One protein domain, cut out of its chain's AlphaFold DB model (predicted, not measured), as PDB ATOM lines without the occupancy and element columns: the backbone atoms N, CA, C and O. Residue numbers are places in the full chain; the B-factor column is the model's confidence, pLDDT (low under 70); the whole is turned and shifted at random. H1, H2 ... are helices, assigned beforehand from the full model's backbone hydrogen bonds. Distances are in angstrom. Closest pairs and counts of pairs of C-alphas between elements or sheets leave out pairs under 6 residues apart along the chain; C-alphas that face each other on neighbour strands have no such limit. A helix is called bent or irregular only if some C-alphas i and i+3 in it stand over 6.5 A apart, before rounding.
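AT A GLANCE: This is residues 65 to 192 of the 646 residues of the protein "von Willebrand factor A domain-containing 7-like protein" of Labeo rohita (UniProt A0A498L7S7). This model has little regular structure: looping chain makes most of the body, and one long helix, H4, runs along one side with the short H1 packed on it. The short helices H2 and H3 sit in the loops, apart from each other. The printed part has 128 residues, with named helices H1, H2, H3, H4 in that order and no named strand; the class is all helix, with 35 residues in named elements. It is compact, with a radius of gyration of the C-alphas of 14.4 A and spans of 42 by 29 by 27 A.

HOW THE PARTS SIT: H1, residues 68 to 71, and H4, residues 171 to 192, touch, and H4 touches H1 with residues 174 to 181 alone; their closest C-alphas, those of Tyr 69 and Ala 177, are 5.0 A apart. H2, residues 118 to 122, and H3, residues 151 to 154, touch no helix. Every O i to N i+4 pair is within hydrogen-bond range in H2, and 16 of 18 in H4; H1 and H3 are too short for such a pair.

IN THESE COORDINATES: H1 begins at C-alpha 68 (5.706, -4.791, 39.145) and is 5.4 A long; H2 is 6.1 A and H3 5.7 A. H4 runs 31.5 A to C-alpha 192 (22.283, -10.512, 48.932) and is irregular, with C-alphas 172 and 175 7.6 A apart.

THE WHOLE: The C-alphas farthest apart, of Thr 108 and Ile 192, are 43.4 A apart. The printed part has no cut. The three links, of 46, 28 and 16 residues, are long. Mean pLDDT of the printed part is 82.8; 22 residues are under 70, among them 86 to 92 and 188 to 192.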
ATOM      1  N   LEU A  65      12.745  -8.261  34.170       46.53
ATOM      2  CA  LEU A  65      13.078  -7.208  35.153       46.53
ATOM      3  C   LEU A  65      11.864  -6.904  36.068       46.53
ATOM      4  O   LEU A  65      10.793  -7.444  35.802       46.53
ATOM      5  N   PRO A  66      11.975  -6.081  37.140       55.38
ATOM      6  CA  PRO A  66      10.876  -5.834  38.082       55.38
ATOM      7  C   PRO A  66       9.667  -5.151  37.414       55.38
ATOM      8  O   PRO A  66       9.456  -3.948  37.531       55.38
ATOM      9  N   ASP A  67       8.834  -5.948  36.754       63.72
ATOM     10  CA  ASP A  67       7.667  -5.543  35.961       63.72
ATOM     11  C   ASP A  67       6.506  -5.043  36.839       63.72
ATOM     12  O   ASP A  67       5.488  -4.503  36.411       63.72
ATOM     13  N   PHE A  68       6.670  -5.211  38.150       78.06
ATOM     14  CA  PHE A  68       5.706  -4.791  39.145       78.06
ATOM     15  C   PHE A  68       5.446  -3.281  39.109       78.06
ATOM     16  O   PHE A  68       4.296  -2.860  39.227       78.06
ATOM     17  N   TYR A  69       6.478  -2.447  38.959       83.19
ATOM     18  CA  TYR A  69       6.308  -0.990  39.029       83.19
ATOM     19  C   TYR A  69       5.737  -0.404  37.735       83.19
ATOM     20  O   TYR A  69       5.040   0.612  37.790       83.19
ATOM     21  N   SER A  70       5.967  -1.064  36.598       82.00
ATOM     22  CA  SER A  70       5.374  -0.730  35.301       82.00
ATOM     23  C   SER A  70       3.904  -1.141  35.211       82.00
ATOM     24  O   SER A  70       3.123  -0.419  34.591       82.00
ATOM     25  N   HIS A  71       3.492  -2.244  35.853       85.19
ATOM     26  CA  HIS A  71       2.160  -2.849  35.640       85.19
ATOM     27  C   HIS A  71       1.226  -2.883  36.851       85.19
ATOM     28  O   HIS A  71       0.097  -3.371  36.745       85.19
ATOM     29  N   SER A  72       1.660  -2.378  38.004       87.94
ATOM     30  CA  SER A  72       0.810  -2.198  39.188       87.94
ATOM     31  C   SER A  72       0.500  -0.730  39.444       87.94
ATOM     32  O   SER A  72       1.149   0.150  38.895       87.94
ATOM     33  N   ASN A  73      -0.442  -0.445  40.338       92.06
ATOM     34  CA  ASN A  73      -0.722   0.916  40.797       92.06
ATOM     35  C   ASN A  73       0.223   1.424  41.906       92.06
ATOM     36  O   ASN A  73      -0.109   2.388  42.591       92.06
ATOM     37  N   TRP A  74       1.356   0.762  42.163       90.69
ATOM     38  CA  TRP A  74       2.200   1.067  43.323       90.69
ATOM     39  C   TRP A  74       2.721   2.514  43.339       90.69
ATOM     40  O   TRP A  74       2.784   3.134  44.405       90.69
ATOM     41  N   VAL A  75       3.039   3.068  42.167       89.56
ATOM     42  CA  VAL A  75       3.460   4.470  42.014       89.56
ATOM     43  C   VAL A  75       2.281   5.420  42.250       89.56
ATOM     44  O   VAL A  75       2.414   6.419  42.953       89.56
ATOM     45  N   GLU A  76       1.103   5.071  41.738       92.75
ATOM     46  CA  GLU A  76      -0.152   5.814  41.879       92.75
ATOM     47  C   GLU A  76      -0.660   5.866  43.323       92.75
ATOM     48  O   GLU A  76      -1.362   6.802  43.696       92.75
ATOM     49  N   LEU A  77      -0.263   4.913  44.174       90.88
ATOM     50  CA  LEU A  77      -0.516   4.961  45.620       90.88
ATOM     51  C   LEU A  77       0.280   6.064  46.349       90.88
ATOM     52  O   LEU A  77       0.115   6.235  47.560       90.88
ATOM     53  N   GLY A  78       1.149   6.795  45.643       89.00
ATOM     54  CA  GLY A  78       2.027   7.813  46.221       89.00
ATOM     55  C   GLY A  78       3.217   7.216  46.973       89.00
ATOM     56  O   GLY A  78       3.784   7.866  47.851       89.00
ATOM     57  N   SER A  79       3.578   5.966  46.672       86.69
ATOM     58  CA  SER A  79       4.691   5.284  47.327       86.69
ATOM     59  C   SER A  79       6.019   5.959  46.986       86.69
ATOM     60  O   SER A  79       6.293   6.311  45.837       86.69
ATOM     61  N   THR A  80       6.868   6.142  47.993       84.94
ATOM     62  CA  THR A  80       8.195   6.755  47.833       84.94
ATOM     63  C   THR A  80       9.344   5.757  47.927       84.94
ATOM     64  O   THR A  80      10.479   6.133  47.656       84.94
ATOM     65  N   ALA A  81       9.052   4.500  48.267       82.94
ATOM     66  CA  ALA A  81      10.028   3.433  48.450       82.94
ATOM     67  C   ALA A  81       9.595   2.147  47.715       82.94
ATOM     68  O   ALA A  81       8.404   1.999  47.402       82.94
ATOM     69  N   PRO A  82      10.536   1.220  47.451       79.88
ATOM     70  CA  PRO A  82      10.229  -0.109  46.940       79.88
ATOM     71  C   PRO A  82       9.248  -0.880  47.822       79.88
ATOM     72  O   PRO A  82       9.171  -0.687  49.036       79.88
ATOM     73  N   PHE A  83       8.511  -1.803  47.211       79.12
ATOM     74  CA  PHE A  83       7.645  -2.708  47.949       79.12
ATOM     75  C   PHE A  83       8.442  -3.913  48.468       79.12
ATOM     76  O   PHE A  83       8.438  -4.984  47.860       79.12
ATOM     77  N   SER A  84       9.112  -3.748  49.614       71.75
ATOM     78  CA  SER A  84       9.986  -4.768  50.225       71.75
ATOM     79  C   SER A  84       9.307  -6.122  50.474       71.75
ATOM     80  O   SER A  84       9.980  -7.145  50.549       71.75
ATOM     81  N   THR A  85       7.973  -6.172  50.554       73.81
ATOM     82  CA  THR A  85       7.200  -7.423  50.664       73.81
ATOM     83  C   THR A  85       7.376  -8.346  49.453       73.81
ATOM     84  O   THR A  85       7.294  -9.559  49.601       73.81
ATOM     85  N   LEU A  86       7.659  -7.808  48.261       67.88
ATOM     86  CA  LEU A  86       7.993  -8.623  47.082       67.88
ATOM     87  C   LEU A  86       9.447  -9.105  47.081       67.88
ATOM     88  O   LEU A  86       9.786 -10.029  46.348       67.88
ATOM     89  N   ILE A  87      10.293  -8.478  47.895       63.44
ATOM     90  CA  ILE A  87      11.714  -8.804  48.035       63.44
ATOM     91  C   ILE A  87      11.903  -9.875  49.119       63.44
ATOM     92  O   ILE A  87      12.745 -10.760  48.986       63.44
ATOM     93  N   LYS A  88      11.090  -9.823  50.183       63.22
ATOM     94  CA  LYS A  88      11.195 -10.685  51.367       63.22
ATOM     95  C   LYS A  88       9.967 -11.596  51.460       63.22
ATOM     96  O   LYS A  88       8.939 -11.143  51.962       63.22
ATOM     97  N   PRO A  89      10.059 -12.875  51.040       53.50
ATOM     98  CA  PRO A  89       8.914 -13.796  50.996       53.50
ATOM     99  C   PRO A  89       8.296 -14.084  52.375       53.50
ATOM    100  O   PRO A  89       7.168 -14.557  52.462       53.50
ATOM    101  N   GLU A  90       9.016 -13.757  53.449       64.56
ATOM    102  CA  GLU A  90       8.564 -13.843  54.842       64.56
ATOM    103  C   GLU A  90       7.482 -12.796  55.193       64.56
ATOM    104  O   GLU A  90       6.789 -12.923  56.206       64.56
ATOM    105  N   LEU A  91       7.358 -11.719  54.403       67.69
ATOM    106  CA  LEU A  91       6.436 -10.615  54.668       67.69
ATOM    107  C   LEU A  91       5.053 -10.877  54.035       67.69
ATOM    108  O   LEU A  91       4.960 -11.262  52.870       67.69
ATOM    109  N   PRO A  92       3.944 -10.634  54.759       69.31
ATOM    110  CA  PRO A  92       2.603 -10.898  54.245       69.31
ATOM    111  C   PRO A  92       2.136  -9.842  53.226       69.31
ATOM    112  O   PRO A  92       2.194  -8.637  53.477       69.31
ATOM    113  N   LEU A  93       1.566 -10.304  52.107       72.75
ATOM    114  CA  LEU A  93       0.942  -9.477  51.066       72.75
ATOM    115  C   LEU A  93      -0.548  -9.243  51.382       72.75
ATOM    116  O   LEU A  93      -1.425  -9.958  50.897       72.75
ATOM    117  N   ASN A  94      -0.847  -8.273  52.247       78.44
ATOM    118  CA  ASN A  94      -2.197  -8.068  52.798       78.44
ATOM    119  C   ASN A  94      -3.015  -6.955  52.119       78.44
ATOM    120  O   ASN A  94      -4.198  -6.794  52.415       78.44
ATOM    121  N   ASN A  95      -2.406  -6.185  51.221       83.88
ATOM    122  CA  ASN A  95      -2.989  -4.978  50.645       83.88
ATOM    123  C   ASN A  95      -3.481  -5.168  49.204       83.88
ATOM    124  O   ASN A  95      -3.658  -4.185  48.503       83.88
ATOM    125  N   THR A  96      -3.730  -6.386  48.724       87.75
ATOM    126  CA  THR A  96      -4.248  -6.609  47.362       87.75
ATOM    127  C   THR A  96      -5.753  -6.378  47.251       87.75
ATOM    128  O   THR A  96      -6.542  -6.702  48.141       87.75
ATOM    129  N   ALA A  97      -6.189  -5.815  46.123       88.38
ATOM    130  CA  ALA A  97      -7.602  -5.739  45.789       88.38
ATOM    131  C   ALA A  97      -8.140  -7.142  45.477       88.38
ATOM    132  O   ALA A  97      -7.626  -7.841  44.603       88.38
ATOM    133  N   GLY A  98      -9.215  -7.540  46.160       85.06
ATOM    134  CA  GLY A  98      -9.814  -8.861  45.983       85.06
ATOM    135  C   GLY A  98     -10.342  -9.093  44.557       85.06
ATOM    136  O   GLY A  98     -10.603  -8.127  43.830       85.06
ATOM    137  N   PRO A  99     -10.565 -10.354  44.138       80.94
ATOM    138  CA  PRO A  99     -10.996 -10.687  42.774       80.94
ATOM    139  C   PRO A  99     -12.284  -9.982  42.323       80.94
ATOM    140  O   PRO A  99     -12.400  -9.612  41.159       80.94
ATOM    141  N   SER A 100     -13.218  -9.742  43.247       86.00
ATOM    142  CA  SER A 100     -14.498  -9.066  42.996       86.00
ATOM    143  C   SER A 100     -14.482  -7.559  43.267       86.00
ATOM    144  O   SER A 100     -15.480  -6.894  43.010       86.00
ATOM    145  N   THR A 101     -13.390  -7.005  43.804       92.19
ATOM    146  CA  THR A 101     -13.274  -5.566  44.076       92.19
ATOM    147  C   THR A 101     -13.012  -4.824  42.762       92.19
ATOM    148  O   THR A 101     -11.962  -5.073  42.159       92.19
ATOM    149  N   PRO A 102     -13.901  -3.925  42.303       93.69
ATOM    150  CA  PRO A 102     -13.621  -3.067  41.155       93.69
ATOM    151  C   PRO A 102     -12.401  -2.196  41.444       93.69
ATOM    152  O   PRO A 102     -12.258  -1.697  42.560       93.69
ATOM    153  N   THR A 103     -11.512  -2.036  40.467       95.12
ATOM    154  CA  THR A 103     -10.269  -1.273  40.622       95.12
ATOM    155  C   THR A 103     -10.080  -0.159  39.607       95.12
ATOM    156  O   THR A 103      -9.391   0.808  39.922       95.12
ATOM    157  N   CYS A 104     -10.731  -0.245  38.446       94.81
ATOM    158  CA  CYS A 104     -10.671   0.780  37.414       94.81
ATOM    159  C   CYS A 104     -12.055   1.175  36.887       94.81
ATOM    160  O   CYS A 104     -13.007   0.390  36.905       94.81
ATOM    161  N   LYS A 105     -12.123   2.399  36.369       95.31
ATOM    162  CA  LYS A 105     -13.132   2.912  35.438       95.31
ATOM    163  C   LYS A 105     -12.475   3.170  34.078       95.31
ATOM    164  O   LYS A 105     -11.258   3.115  33.959       95.31
ATOM    165  N   SER A 106     -13.286   3.408  33.057       94.69
ATOM    166  CA  SER A 106     -12.790   3.638  31.699       94.69
ATOM    167  C   SER A 106     -12.021   4.944  31.607       94.69
ATOM    168  O   SER A 106     -12.402   5.939  32.233       94.69
ATOM    169  N   CYS A 107     -10.940   4.935  30.838       90.69
ATOM    170  CA  CYS A 107     -10.114   6.111  30.634       90.69
ATOM    171  C   CYS A 107     -10.875   7.247  29.954       90.69
ATOM    172  O   CYS A 107     -11.682   7.045  29.046       90.69
ATOM    173  N   THR A 108     -10.540   8.468  30.356       83.25
ATOM    174  CA  THR A 108     -10.981   9.698  29.702       83.25
ATOM    175  C   THR A 108      -9.752  10.466  29.227       83.25
ATOM    176  O   THR A 108      -8.941  10.884  30.049       83.25
ATOM    177  N   GLY A 109      -9.614  10.658  27.913       75.12
ATOM    178  CA  GLY A 109      -8.421  11.264  27.305       75.12
ATOM    179  C   GLY A 109      -7.303  10.255  27.013       75.12
ATOM    180  O   GLY A 109      -7.466   9.061  27.242       75.12
ATOM    181  N   SER A 110      -6.178  10.736  26.476       68.38
ATOM    182  CA  SER A 110      -5.061   9.891  26.016       68.38
ATOM    183  C   SER A 110      -4.157   9.360  27.132       68.38
ATOM    184  O   SER A 110      -3.498   8.354  26.928       68.38
ATOM    185  N   ASN A 111      -4.131  10.015  28.300       71.75
ATOM    186  CA  ASN A 111      -3.135   9.750  29.350       71.75
ATOM    187  C   ASN A 111      -3.711   9.018  30.576       71.75
ATOM    188  O   ASN A 111      -3.071   9.029  31.620       71.75
ATOM    189  N   CYS A 112      -4.944   8.492  30.489       87.12
ATOM    190  CA  CYS A 112      -5.607   7.618  31.477       87.12
ATOM    191  C   CYS A 112      -5.499   7.981  32.982       87.12
ATOM    192  O   CYS A 112      -5.852   7.160  33.822       87.12
ATOM    193  N   SER A 113      -5.122   9.210  33.347       84.56
ATOM    194  CA  SER A 113      -4.595   9.556  34.680       84.56
ATOM    195  C   SER A 113      -5.549   9.319  35.852       84.56
ATOM    196  O   SER A 113      -5.104   9.145  36.982       84.56
ATOM    197  N   ASP A 114      -6.852   9.285  35.577       85.50
ATOM    198  CA  ASP A 114      -7.900   9.143  36.584       85.50
ATOM    199  C   ASP A 114      -8.634   7.799  36.493       85.50
ATOM    200  O   ASP A 114      -9.726   7.668  37.041       85.50
ATOM    201  N   ASN A 115      -8.118   6.806  35.765       93.00
ATOM    202  CA  ASN A 115      -8.848   5.559  35.520       93.00
ATOM    203  C   ASN A 115      -8.850   4.595  36.726       93.00
ATOM    204  O   ASN A 115      -9.744   3.755  36.821       93.00
ATOM    205  N   ILE A 116      -7.929   4.733  37.686       94.31
ATOM    206  CA  ILE A 116      -7.921   3.958  38.934       94.31
ATOM    207  C   ILE A 116      -8.947   4.550  39.902       94.31
ATOM    208  O   ILE A 116      -9.005   5.759  40.121       94.31
ATOM    209  N   LEU A 117      -9.770   3.690  40.506       95.12
ATOM    210  CA  LEU A 117     -10.841   4.142  41.392       95.12
ATOM    211  C   LEU A 117     -10.282   4.817  42.664       95.12
ATOM    212  O   LEU A 117      -9.403   4.242  43.318       95.12
ATOM    213  N   PRO A 118     -10.811   5.988  43.075       93.38
ATOM    214  CA  PRO A 118     -10.337   6.708  44.259       93.38
ATOM    215  C   PRO A 118     -10.354   5.867  45.537       93.38
ATOM    216  O   PRO A 118      -9.468   5.999  46.379       93.38
ATOM    217  N   GLU A 119     -11.320   4.957  45.683       93.38
ATOM    218  CA  GLU A 119     -11.431   4.068  46.841       93.38
ATOM    219  C   GLU A 119     -10.244   3.100  46.939       93.38
ATOM    220  O   GLU A 119      -9.835   2.751  48.045       93.38
ATOM    221  N   ILE A 120      -9.663   2.690  45.807       94.81
ATOM    222  CA  ILE A 120      -8.462   1.844  45.768       94.81
ATOM    223  C   ILE A 120      -7.242   2.622  46.239       94.81
ATOM    224  O   ILE A 120      -6.473   2.104  47.050       94.81
ATOM    225  N   LEU A 121      -7.097   3.868  45.781       93.31
ATOM    226  CA  LEU A 121      -6.000   4.747  46.183       93.31
ATOM    227  C   LEU A 121      -6.094   5.100  47.677       93.31
ATOM    228  O   LEU A 121      -5.121   4.946  48.412       93.31
ATOM    229  N   LEU A 122      -7.288   5.472  48.156       93.06
ATOM    230  CA  LEU A 122      -7.551   5.803  49.563       93.06
ATOM    231  C   LEU A 122      -7.328   4.611  50.502       93.06
ATOM    232  O   LEU A 122      -6.764   4.773  51.583       93.06
ATOM    233  N   GLN A 123      -7.743   3.408  50.094       91.62
ATOM    234  CA  GLN A 123      -7.525   2.179  50.866       91.62
ATOM    235  C   GLN A 123      -6.112   1.603  50.693       91.62
ATOM    236  O   GLN A 123      -5.810   0.574  51.296       91.62
ATOM    237  N   LYS A 124      -5.262   2.233  49.870       90.25
ATOM    238  CA  LYS A 124      -3.922   1.754  49.500       90.25
ATOM    239  C   LYS A 124      -3.905   0.300  49.020       90.25
ATOM    240  O   LYS A 124      -3.014  -0.473  49.376       90.25
ATOM    241  N   LYS A 125      -4.912  -0.080  48.227       90.12
ATOM    242  CA  LYS A 125      -5.027  -1.432  47.677       90.12
ATOM    243  C   LYS A 125      -4.251  -1.578  46.374       90.12
ATOM    244  O   LYS A 125      -4.311  -0.706  45.513       90.12
ATOM    245  N   LEU A 126      -3.582  -2.713  46.208       90.19
ATOM    246  CA  LEU A 126      -2.843  -3.060  45.005       90.19
ATOM    247  C   LEU A 126      -3.752  -3.645  43.936       90.19
ATOM    248  O   LEU A 126      -4.546  -4.552  44.192       90.19
ATOM    249  N   THR A 127      -3.584  -3.146  42.721       90.88
ATOM    250  CA  THR A 127      -4.162  -3.684  41.495       90.88
ATOM    251  C   THR A 127      -3.101  -3.692  40.402       90.88
ATOM    252  O   THR A 127      -2.156  -2.908  40.436       90.88
ATOM    253  N   SER A 128      -3.291  -4.561  39.417       89.44
ATOM    254  CA  SER A 128      -2.512  -4.605  38.183       89.44
ATOM    255  C   SER A 128      -3.429  -4.616  36.961       89.44
ATOM    256  O   SER A 128      -4.657  -4.729  37.093       89.44
ATOM    257  N   GLY A 129      -2.832  -4.463  35.782       87.69
ATOM    258  CA  GLY A 129      -3.516  -4.566  34.501       87.69
ATOM    259  C   GLY A 129      -3.608  -6.009  34.001       87.69
ATOM    260  O   GLY A 129      -2.628  -6.747  34.027       87.69
ATOM    261  N   TYR A 130      -4.783  -6.420  33.525       87.94
ATOM    262  CA  TYR A 130      -4.929  -7.656  32.750       87.94
ATOM    263  C   TYR A 130      -4.374  -7.456  31.340       87.94
ATOM    264  O   TYR A 130      -4.611  -6.415  30.747       87.94
ATOM    265  N   PHE A 131      -3.691  -8.455  30.788       87.94
ATOM    266  CA  PHE A 131      -3.141  -8.399  29.436       87.94
ATOM    267  C   PHE A 131      -3.526  -9.648  28.650       87.94
ATOM    268  O   PHE A 131      -3.421 -10.767  29.156       87.94
ATOM    269  N   SER A 132      -3.957  -9.480  27.400       84.00
ATOM    270  CA  SER A 132      -4.068 -10.606  26.472       84.00
ATOM    271  C   SER A 132      -4.123 -10.149  25.016       84.00
ATOM    272  O   SER A 132      -4.939  -9.314  24.636       84.00
ATOM    273  N   VAL A 133      -3.311 -10.784  24.167       86.25
ATOM    274  CA  VAL A 133      -3.248 -10.506  22.718       86.25
ATOM    275  C   VAL A 133      -4.336 -11.222  21.905       86.25
ATOM    276  O   VAL A 133      -4.587 -10.895  20.744       86.25
ATOM    277  N   ILE A 134      -5.017 -12.210  22.497       83.50
ATOM    278  CA  ILE A 134      -5.993 -13.069  21.800       83.50
ATOM    279  C   ILE A 134      -7.435 -12.866  22.267       83.50
ATOM    280  O   ILE A 134      -8.343 -12.855  21.437       83.50
ATOM    281  N   SER A 135      -7.646 -12.651  23.562       89.94
ATOM    282  CA  SER A 135      -8.950 -12.505  24.214       89.94
ATOM    283  C   SER A 135      -9.111 -11.107  24.801       89.94
ATOM    284  O   SER A 135      -8.196 -10.597  25.440       89.94
ATOM    285  N   SER A 136     -10.293 -10.513  24.648       89.50
ATOM    286  CA  SER A 136     -10.665  -9.270  25.339       89.50
ATOM    287  C   SER A 136     -11.239  -9.518  26.738       89.50
ATOM    288  O   SER A 136     -11.739  -8.602  27.384       89.50
ATOM    289  N   THR A 137     -11.235 -10.765  27.216       91.00
ATOM    290  CA  THR A 137     -11.884 -11.130  28.477       91.00
ATOM    291  C   THR A 137     -11.046 -10.713  29.676       91.00
ATOM    292  O   THR A 137      -9.912 -11.151  29.826       91.00
ATOM    293  N   LYS A 138     -11.658  -9.933  30.567       91.75
ATOM    294  CA  LYS A 138     -11.153  -9.615  31.903       91.75
ATOM    295  C   LYS A 138     -12.321  -9.494  32.891       91.75
ATOM    296  O   LYS A 138     -13.454  -9.267  32.447       91.75
ATOM    297  N   PRO A 139     -12.091  -9.659  34.206       91.50
ATOM    298  CA  PRO A 139     -13.147  -9.498  35.201       91.50
ATOM    299  C   PRO A 139     -13.711  -8.072  35.214       91.50
ATOM    300  O   PRO A 139     -12.992  -7.098  34.984       91.50
ATOM    301  N   ALA A 140     -15.011  -7.950  35.489       91.56
ATOM    302  CA  ALA A 140     -15.697  -6.661  35.487       91.56
ATOM    303  C   ALA A 140     -15.079  -5.694  36.511       91.56
ATOM    304  O   ALA A 140     -14.786  -6.075  37.645       91.56
ATOM    305  N   GLY A 141     -14.880  -4.440  36.100       91.31
ATOM    306  CA  GLY A 141     -14.287  -3.400  36.940       91.31
ATOM    307  C   GLY A 141     -12.771  -3.505  37.131       91.31
ATOM    308  O   GLY A 141     -12.222  -2.703  37.880       91.31
ATOM    309  N   LYS A 142     -12.074  -4.462  36.502       93.50
ATOM    310  CA  LYS A 142     -10.609  -4.583  36.596       93.50
ATOM    311  C   LYS A 142      -9.887  -3.779  35.520       93.50
ATOM    312  O   LYS A 142     -10.364  -3.657  34.393       93.50
ATOM    313  N   CYS A 143      -8.719  -3.262  35.878       93.62
ATOM    314  CA  CYS A 143      -7.829  -2.545  34.970       93.62
ATOM    315  C   CYS A 143      -7.295  -3.476  33.875       93.62
ATOM    316  O   CYS A 143      -7.096  -4.667  34.118       93.62
ATOM    317  N   SER A 144      -7.051  -2.943  32.683       94.06
ATOM    318  CA  SER A 144      -6.206  -3.625  31.697       94.06
ATOM    319  C   SER A 144      -4.780  -3.113  31.796       94.06
ATOM    320  O   SER A 144      -4.513  -2.118  32.468       94.06
ATOM    321  N   HIS A 145      -3.869  -3.813  31.144       90.50
ATOM    322  CA  HIS A 145      -2.505  -3.375  30.961       90.50
ATOM    323  C   HIS A 145      -2.492  -2.120  30.089       90.50
ATOM    324  O   HIS A 145      -2.026  -1.087  30.555       90.50
ATOM    325  N   GLY A 146      -3.120  -2.173  28.912       87.69
ATOM    326  CA  GLY A 146      -3.125  -1.063  27.955       87.69
ATOM    327  C   GLY A 146      -2.276  -1.323  26.719       87.69
ATOM    328  O   GLY A 146      -1.641  -2.375  26.585       87.69
ATOM    329  N   GLY A 147      -2.281  -0.354  25.806       83.88
ATOM    330  CA  GLY A 147      -1.597  -0.438  24.516       83.88
ATOM    331  C   GLY A 147      -2.354  -1.201  23.419       83.88
ATOM    332  O   GLY A 147      -3.304  -1.951  23.648       83.88
ATOM    333  N   SER A 148      -1.906  -1.014  22.175       82.19
ATOM    334  CA  SER A 148      -2.588  -1.513  20.967       82.19
ATOM    335  C   SER A 148      -2.610  -3.039  20.838       82.19
ATOM    336  O   SER A 148      -3.497  -3.592  20.185       82.19
ATOM    337  N   ALA A 149      -1.651  -3.726  21.462       84.56
ATOM    338  CA  ALA A 149      -1.568  -5.183  21.470       84.56
ATOM    339  C   ALA A 149      -2.480  -5.837  22.526       84.56
ATOM    340  O   ALA A 149      -2.795  -7.024  22.404       84.56
ATOM    341  N   ASP A 150      -2.924  -5.097  23.547       88.62
ATOM    342  CA  ASP A 150      -3.749  -5.633  24.627       88.62
ATOM    343  C   ASP A 150      -5.234  -5.586  24.263       88.62
ATOM    344  O   ASP A 150      -5.906  -4.563  24.401       88.62
ATOM    345  N   LYS A 151      -5.805  -6.723  23.858       89.88
ATOM    346  CA  LYS A 151      -7.234  -6.805  23.530       89.88
ATOM    347  C   LYS A 151      -8.133  -6.589  24.740       89.88
ATOM    348  O   LYS A 151      -9.305  -6.255  24.552       89.88
ATOM    349  N   THR A 152      -7.647  -6.772  25.967       91.31
ATOM    350  CA  THR A 152      -8.469  -6.557  27.165       91.31
ATOM    351  C   THR A 152      -8.740  -5.075  27.415       91.31
ATOM    352  O   THR A 152      -9.757  -4.747  28.023       91.31
ATOM    353  N   SER A 153      -7.893  -4.169  26.908       92.06
ATOM    354  CA  SER A 153      -8.065  -2.705  26.981       92.06
ATOM    355  C   SER A 153      -9.301  -2.196  26.227       92.06
ATOM    356  O   SER A 153      -9.831  -1.134  26.544       92.06
ATOM    357  N   SER A 154      -9.811  -2.983  25.271       90.31
ATOM    358  CA  SER A 154     -11.034  -2.683  24.513       90.31
ATOM    359  C   SER A 154     -12.331  -3.061  25.241       90.31
ATOM    360  O   SER A 154     -13.424  -2.740  24.773       90.31
ATOM    361  N   ARG A 155     -12.233  -3.754  26.383       91.06
ATOM    362  CA  ARG A 155     -13.380  -4.171  27.197       91.06
ATOM    363  C   ARG A 155     -13.495  -3.288  28.430       91.06
ATOM    364  O   ARG A 155     -12.514  -3.070  29.130       91.06
ATOM    365  N   GLU A 156     -14.715  -2.863  28.737       91.88
ATOM    366  CA  GLU A 156     -14.996  -2.027  29.905       91.88
ATOM    367  C   GLU A 156     -14.489  -2.666  31.219       91.88
ATOM    368  O   GLU A 156     -14.789  -3.841  31.483       91.88
ATOM    369  N   PRO A 157     -13.747  -1.921  32.065       93.81
ATOM    370  CA  PRO A 157     -13.322  -0.526  31.876       93.81
ATOM    371  C   PRO A 157     -12.214  -0.341  30.817       93.81
ATOM    372  O   PRO A 157     -11.191  -1.008  30.906       93.81
ATOM    373  N   THR A 158     -12.394   0.530  29.825       92.69
ATOM    374  CA  THR A 158     -11.473   0.671  28.676       92.69
ATOM    375  C   THR A 158     -10.194   1.463  28.989       92.69
ATOM    376  O   THR A 158     -10.177   2.288  29.904       92.69
ATOM    377  N   GLY A 159      -9.127   1.214  28.219       91.81
ATOM    378  CA  GLY A 159      -7.776   1.772  28.415       91.81
ATOM    379  C   GLY A 159      -6.893   0.918  29.334       91.81
ATOM    380  O   GLY A 159      -7.214  -0.251  29.563       91.81
ATOM    381  N   GLY A 160      -5.785   1.467  29.839       92.81
ATOM    382  CA  GLY A 160      -4.782   0.715  30.605       92.81
ATOM    383  C   GLY A 160      -4.103   1.473  31.746       92.81
ATOM    384  O   GLY A 160      -4.382   2.645  31.971       92.81
ATOM    385  N   ILE A 161      -3.230   0.782  32.485       92.69
ATOM    386  CA  ILE A 161      -2.441   1.357  33.592       92.69
ATOM    387  C   ILE A 161      -0.924   1.148  33.442       92.69
ATOM    388  O   ILE A 161      -0.175   1.367  34.400       92.69
ATOM    389  N   ASN A 162      -0.457   0.672  32.284       88.19
ATOM    390  CA  ASN A 162       0.953   0.369  32.067       88.19
ATOM    391  C   ASN A 162       1.809   1.637  31.920       88.19
ATOM    392  O   ASN A 162       1.380   2.675  31.410       88.19
ATOM    393  N   LYS A 163       3.059   1.513  32.362       90.56
ATOM    394  CA  LYS A 163       4.102   2.548  32.341       90.56
ATOM    395  C   LYS A 163       5.315   2.093  31.530       90.56
ATOM    396  O   LYS A 163       6.439   2.459  31.861       90.56
ATOM    397  N   ASP A 164       5.104   1.266  30.511       79.62
ATOM    398  CA  ASP A 164       6.199   0.631  29.758       79.62
ATOM    399  C   ASP A 164       7.016   1.643  28.963       79.62
ATOM    400  O   ASP A 164       8.232   1.517  28.851       79.62
ATOM    401  N   ASP A 165       6.338   2.673  28.462       75.50
ATOM    402  CA  ASP A 165       6.912   3.783  27.711       75.50
ATOM    403  C   ASP A 165       6.237   5.099  28.131       75.50
ATOM    404  O   ASP A 165       5.142   5.097  28.701       75.50
ATOM    405  N   ILE A 166       6.864   6.227  27.812       76.12
ATOM    406  CA  ILE A 166       6.356   7.589  28.005       76.12
ATOM    407  C   ILE A 166       5.008   7.786  27.291       76.12
ATOM    408  O   ILE A 166       4.158   8.518  27.797       76.12
ATOM    409  N   ASP A 167       4.790   7.088  26.174       80.06
ATOM    410  CA  ASP A 167       3.553   7.147  25.382       80.06
ATOM    411  C   ASP A 167       2.494   6.099  25.797       80.06
ATOM    412  O   ASP A 167       1.459   5.962  25.142       80.06
ATOM    413  N   SER A 168       2.738   5.325  26.863       85.94
ATOM    414  CA  SER A 168       1.759   4.357  27.388       85.94
ATOM    415  C   SER A 168       0.566   5.049  28.052       85.94
ATOM    416  O   SER A 168       0.645   6.227  28.402       85.94
ATOM    417  N   ASP A 169      -0.517   4.303  28.311       91.00
ATOM    418  CA  ASP A 169      -1.713   4.822  28.984       91.00
ATOM    419  C   ASP A 169      -1.351   5.584  30.280       91.00
ATOM    420  O   ASP A 169      -1.858   6.678  30.506       91.00
ATOM    421  N   HIS A 170      -0.426   5.063  31.103       91.25
ATOM    422  CA  HIS A 170       0.110   5.738  32.300       91.25
ATOM    423  C   HIS A 170       1.557   6.233  32.124       91.25
ATOM    424  O   HIS A 170       2.283   6.433  33.100       91.25
ATOM    425  N   GLY A 171       2.000   6.480  30.891       83.94
ATOM    426  CA  GLY A 171       3.389   6.820  30.565       83.94
ATOM    427  C   GLY A 171       3.935   8.080  31.250       83.94
ATOM    428  O   GLY A 171       5.139   8.195  31.474       83.94
ATOM    429  N   PHE A 172       3.064   8.973  31.734       88.19
ATOM    430  CA  PHE A 172       3.446  10.114  32.579       88.19
ATOM    431  C   PHE A 172       4.129   9.713  33.905       88.19
ATOM    432  O   PHE A 172       4.805  10.534  34.522       88.19
ATOM    433  N   LEU A 173       3.992   8.453  34.336       89.12
ATOM    434  CA  LEU A 173       4.676   7.875  35.499       89.12
ATOM    435  C   LEU A 173       5.843   6.953  35.123       89.12
ATOM    436  O   LEU A 173       6.455   6.383  36.026       89.12
ATOM    437  N   HIS A 174       6.183   6.816  33.837       82.69
ATOM    438  CA  HIS A 174       7.236   5.916  33.352       82.69
ATOM    439  C   HIS A 174       8.559   6.111  34.100       82.69
ATOM    440  O   HIS A 174       9.095   5.166  34.677       82.69
ATOM    441  N   LEU A 175       9.044   7.355  34.183       76.06
ATOM    442  CA  LEU A 175      10.302   7.666  34.872       76.06
ATOM    443  C   LEU A 175      10.252   7.301  36.359       76.06
ATOM    444  O   LEU A 175      11.213   6.756  36.896       76.06
ATOM    445  N   ARG A 176       9.114   7.544  37.018       80.50
ATOM    446  CA  ARG A 176       8.946   7.243  38.442       80.50
ATOM    447  C   ARG A 176       8.861   5.739  38.708       80.50
ATOM    448  O   ARG A 176       9.393   5.265  39.708       80.50
ATOM    449  N   ALA A 177       8.206   4.988  37.825       76.12
ATOM    450  CA  ALA A 177       8.170   3.531  37.881       76.12
ATOM    451  C   ALA A 177       9.559   2.923  37.649       76.12
ATOM    452  O   ALA A 177       9.964   2.034  38.399       76.12
ATOM    453  N   ALA A 178      10.305   3.446  36.672       69.38
ATOM    454  CA  ALA A 178      11.674   3.031  36.394       69.38
ATOM    455  C   ALA A 178      12.594   3.279  37.601       69.38
ATOM    456  O   ALA A 178      13.278   2.358  38.044       69.38
ATOM    457  N   GLU A 179      12.547   4.476  38.193       72.81
ATOM    458  CA  GLU A 179      13.286   4.821  39.418       72.81
ATOM    459  C   GLU A 179      12.969   3.851  40.567       72.81
ATOM    460  O   GLU A 179      13.855   3.390  41.287       72.81
ATOM    461  N   MET A 180      11.702   3.472  40.726       78.62
ATOM    462  CA  MET A 180      11.301   2.556  41.789       78.62
ATOM    463  C   MET A 180      11.756   1.115  41.552       78.62
ATOM    464  O   MET A 180      12.138   0.432  42.503       78.62
ATOM    465  N   ALA A 181      11.768   0.670  40.295       67.69
ATOM    466  CA  ALA A 181      12.334  -0.616  39.903       67.69
ATOM    467  C   ALA A 181      13.850  -0.668  40.151       67.69
ATOM    468  O   ALA A 181      14.357  -1.682  40.639       67.69
ATOM    469  N   ILE A 182      14.558   0.434  39.890       60.56
ATOM    470  CA  ILE A 182      15.983   0.598  40.210       60.56
ATOM    471  C   ILE A 182      16.191   0.462  41.719       60.56
ATOM    472  O   ILE A 182      16.923  -0.430  42.146       60.56
ATOM    473  N   ASN A 183      15.471   1.247  42.525       70.50
ATOM    474  CA  ASN A 183      15.585   1.215  43.987       70.50
ATOM    475  C   ASN A 183      15.280  -0.175  44.568       70.50
ATOM    476  O   ASN A 183      15.972  -0.635  45.473       70.50
ATOM    477  N   ALA A 184      14.281  -0.880  44.030       68.19
ATOM    478  CA  ALA A 184      13.947  -2.240  44.453       68.19
ATOM    479  C   ALA A 184      15.060  -3.242  44.127       68.19
ATOM    480  O   ALA A 184      15.363  -4.129  44.923       68.19
ATOM    481  N   THR A 185      15.687  -3.092  42.960       60.69
ATOM    482  CA  THR A 185      16.803  -3.948  42.545       60.69
ATOM    483  C   THR A 185      18.042  -3.677  43.404       60.69
ATOM    484  O   THR A 185      18.718  -4.623  43.809       60.69
ATOM    485  N   VAL A 186      18.304  -2.413  43.760       63.47
ATOM    486  CA  VAL A 186      19.356  -2.037  44.722       63.47
ATOM    487  C   VAL A 186      19.123  -2.712  46.071       63.47
ATOM    488  O   VAL A 186      20.052  -3.313  46.605       63.47
ATOM    489  N   GLU A 187      17.899  -2.664  46.603       70.62
ATOM    490  CA  GLU A 187      17.554  -3.298  47.882       70.62
ATOM    491  C   GLU A 187      17.829  -4.813  47.856       70.62
ATOM    492  O   GLU A 187      18.495  -5.332  48.751       70.62
ATOM    493  N   VAL A 188      17.424  -5.511  46.786       65.25
ATOM    494  CA  VAL A 188      17.704  -6.950  46.601       65.25
ATOM    495  C   VAL A 188      19.209  -7.230  46.584       65.25
ATOM    496  O   VAL A 188      19.685  -8.131  47.277       65.25
ATOM    497  N   LEU A 189      19.984  -6.475  45.803       60.50
ATOM    498  CA  LEU A 189      21.430  -6.688  45.703       60.50
ATOM    499  C   LEU A 189      22.151  -6.373  47.017       60.50
ATOM    500  O   LEU A 189      23.104  -7.069  47.372       60.50
ATOM    501  N   GLN A 190      21.691  -5.368  47.764       62.47
ATOM    502  CA  GLN A 190      22.210  -5.062  49.094       62.47
ATOM    503  C   GLN A 190      21.910  -6.185  50.085       62.47
ATOM    504  O   GLN A 190      22.826  -6.600  50.797       62.47
ATOM    505  N   ASP A 191      20.689  -6.723  50.093       65.94
ATOM    506  CA  ASP A 191      20.313  -7.856  50.941       65.94
ATOM    507  C   ASP A 191      21.177  -9.091  50.629       65.94
ATOM    508  O   ASP A 191      21.735  -9.706  51.543       65.94
ATOM    509  N   ILE A 192      21.393  -9.413  49.346       58.75
ATOM    510  CA  ILE A 192      22.283 -10.512  48.932       58.75
ATOM    511  C   ILE A 192      23.726 -10.237  49.372       58.75
ATOM    512  O   ILE A 192      24.383 -11.132  49.911       58.75
TER     513      ILE A 192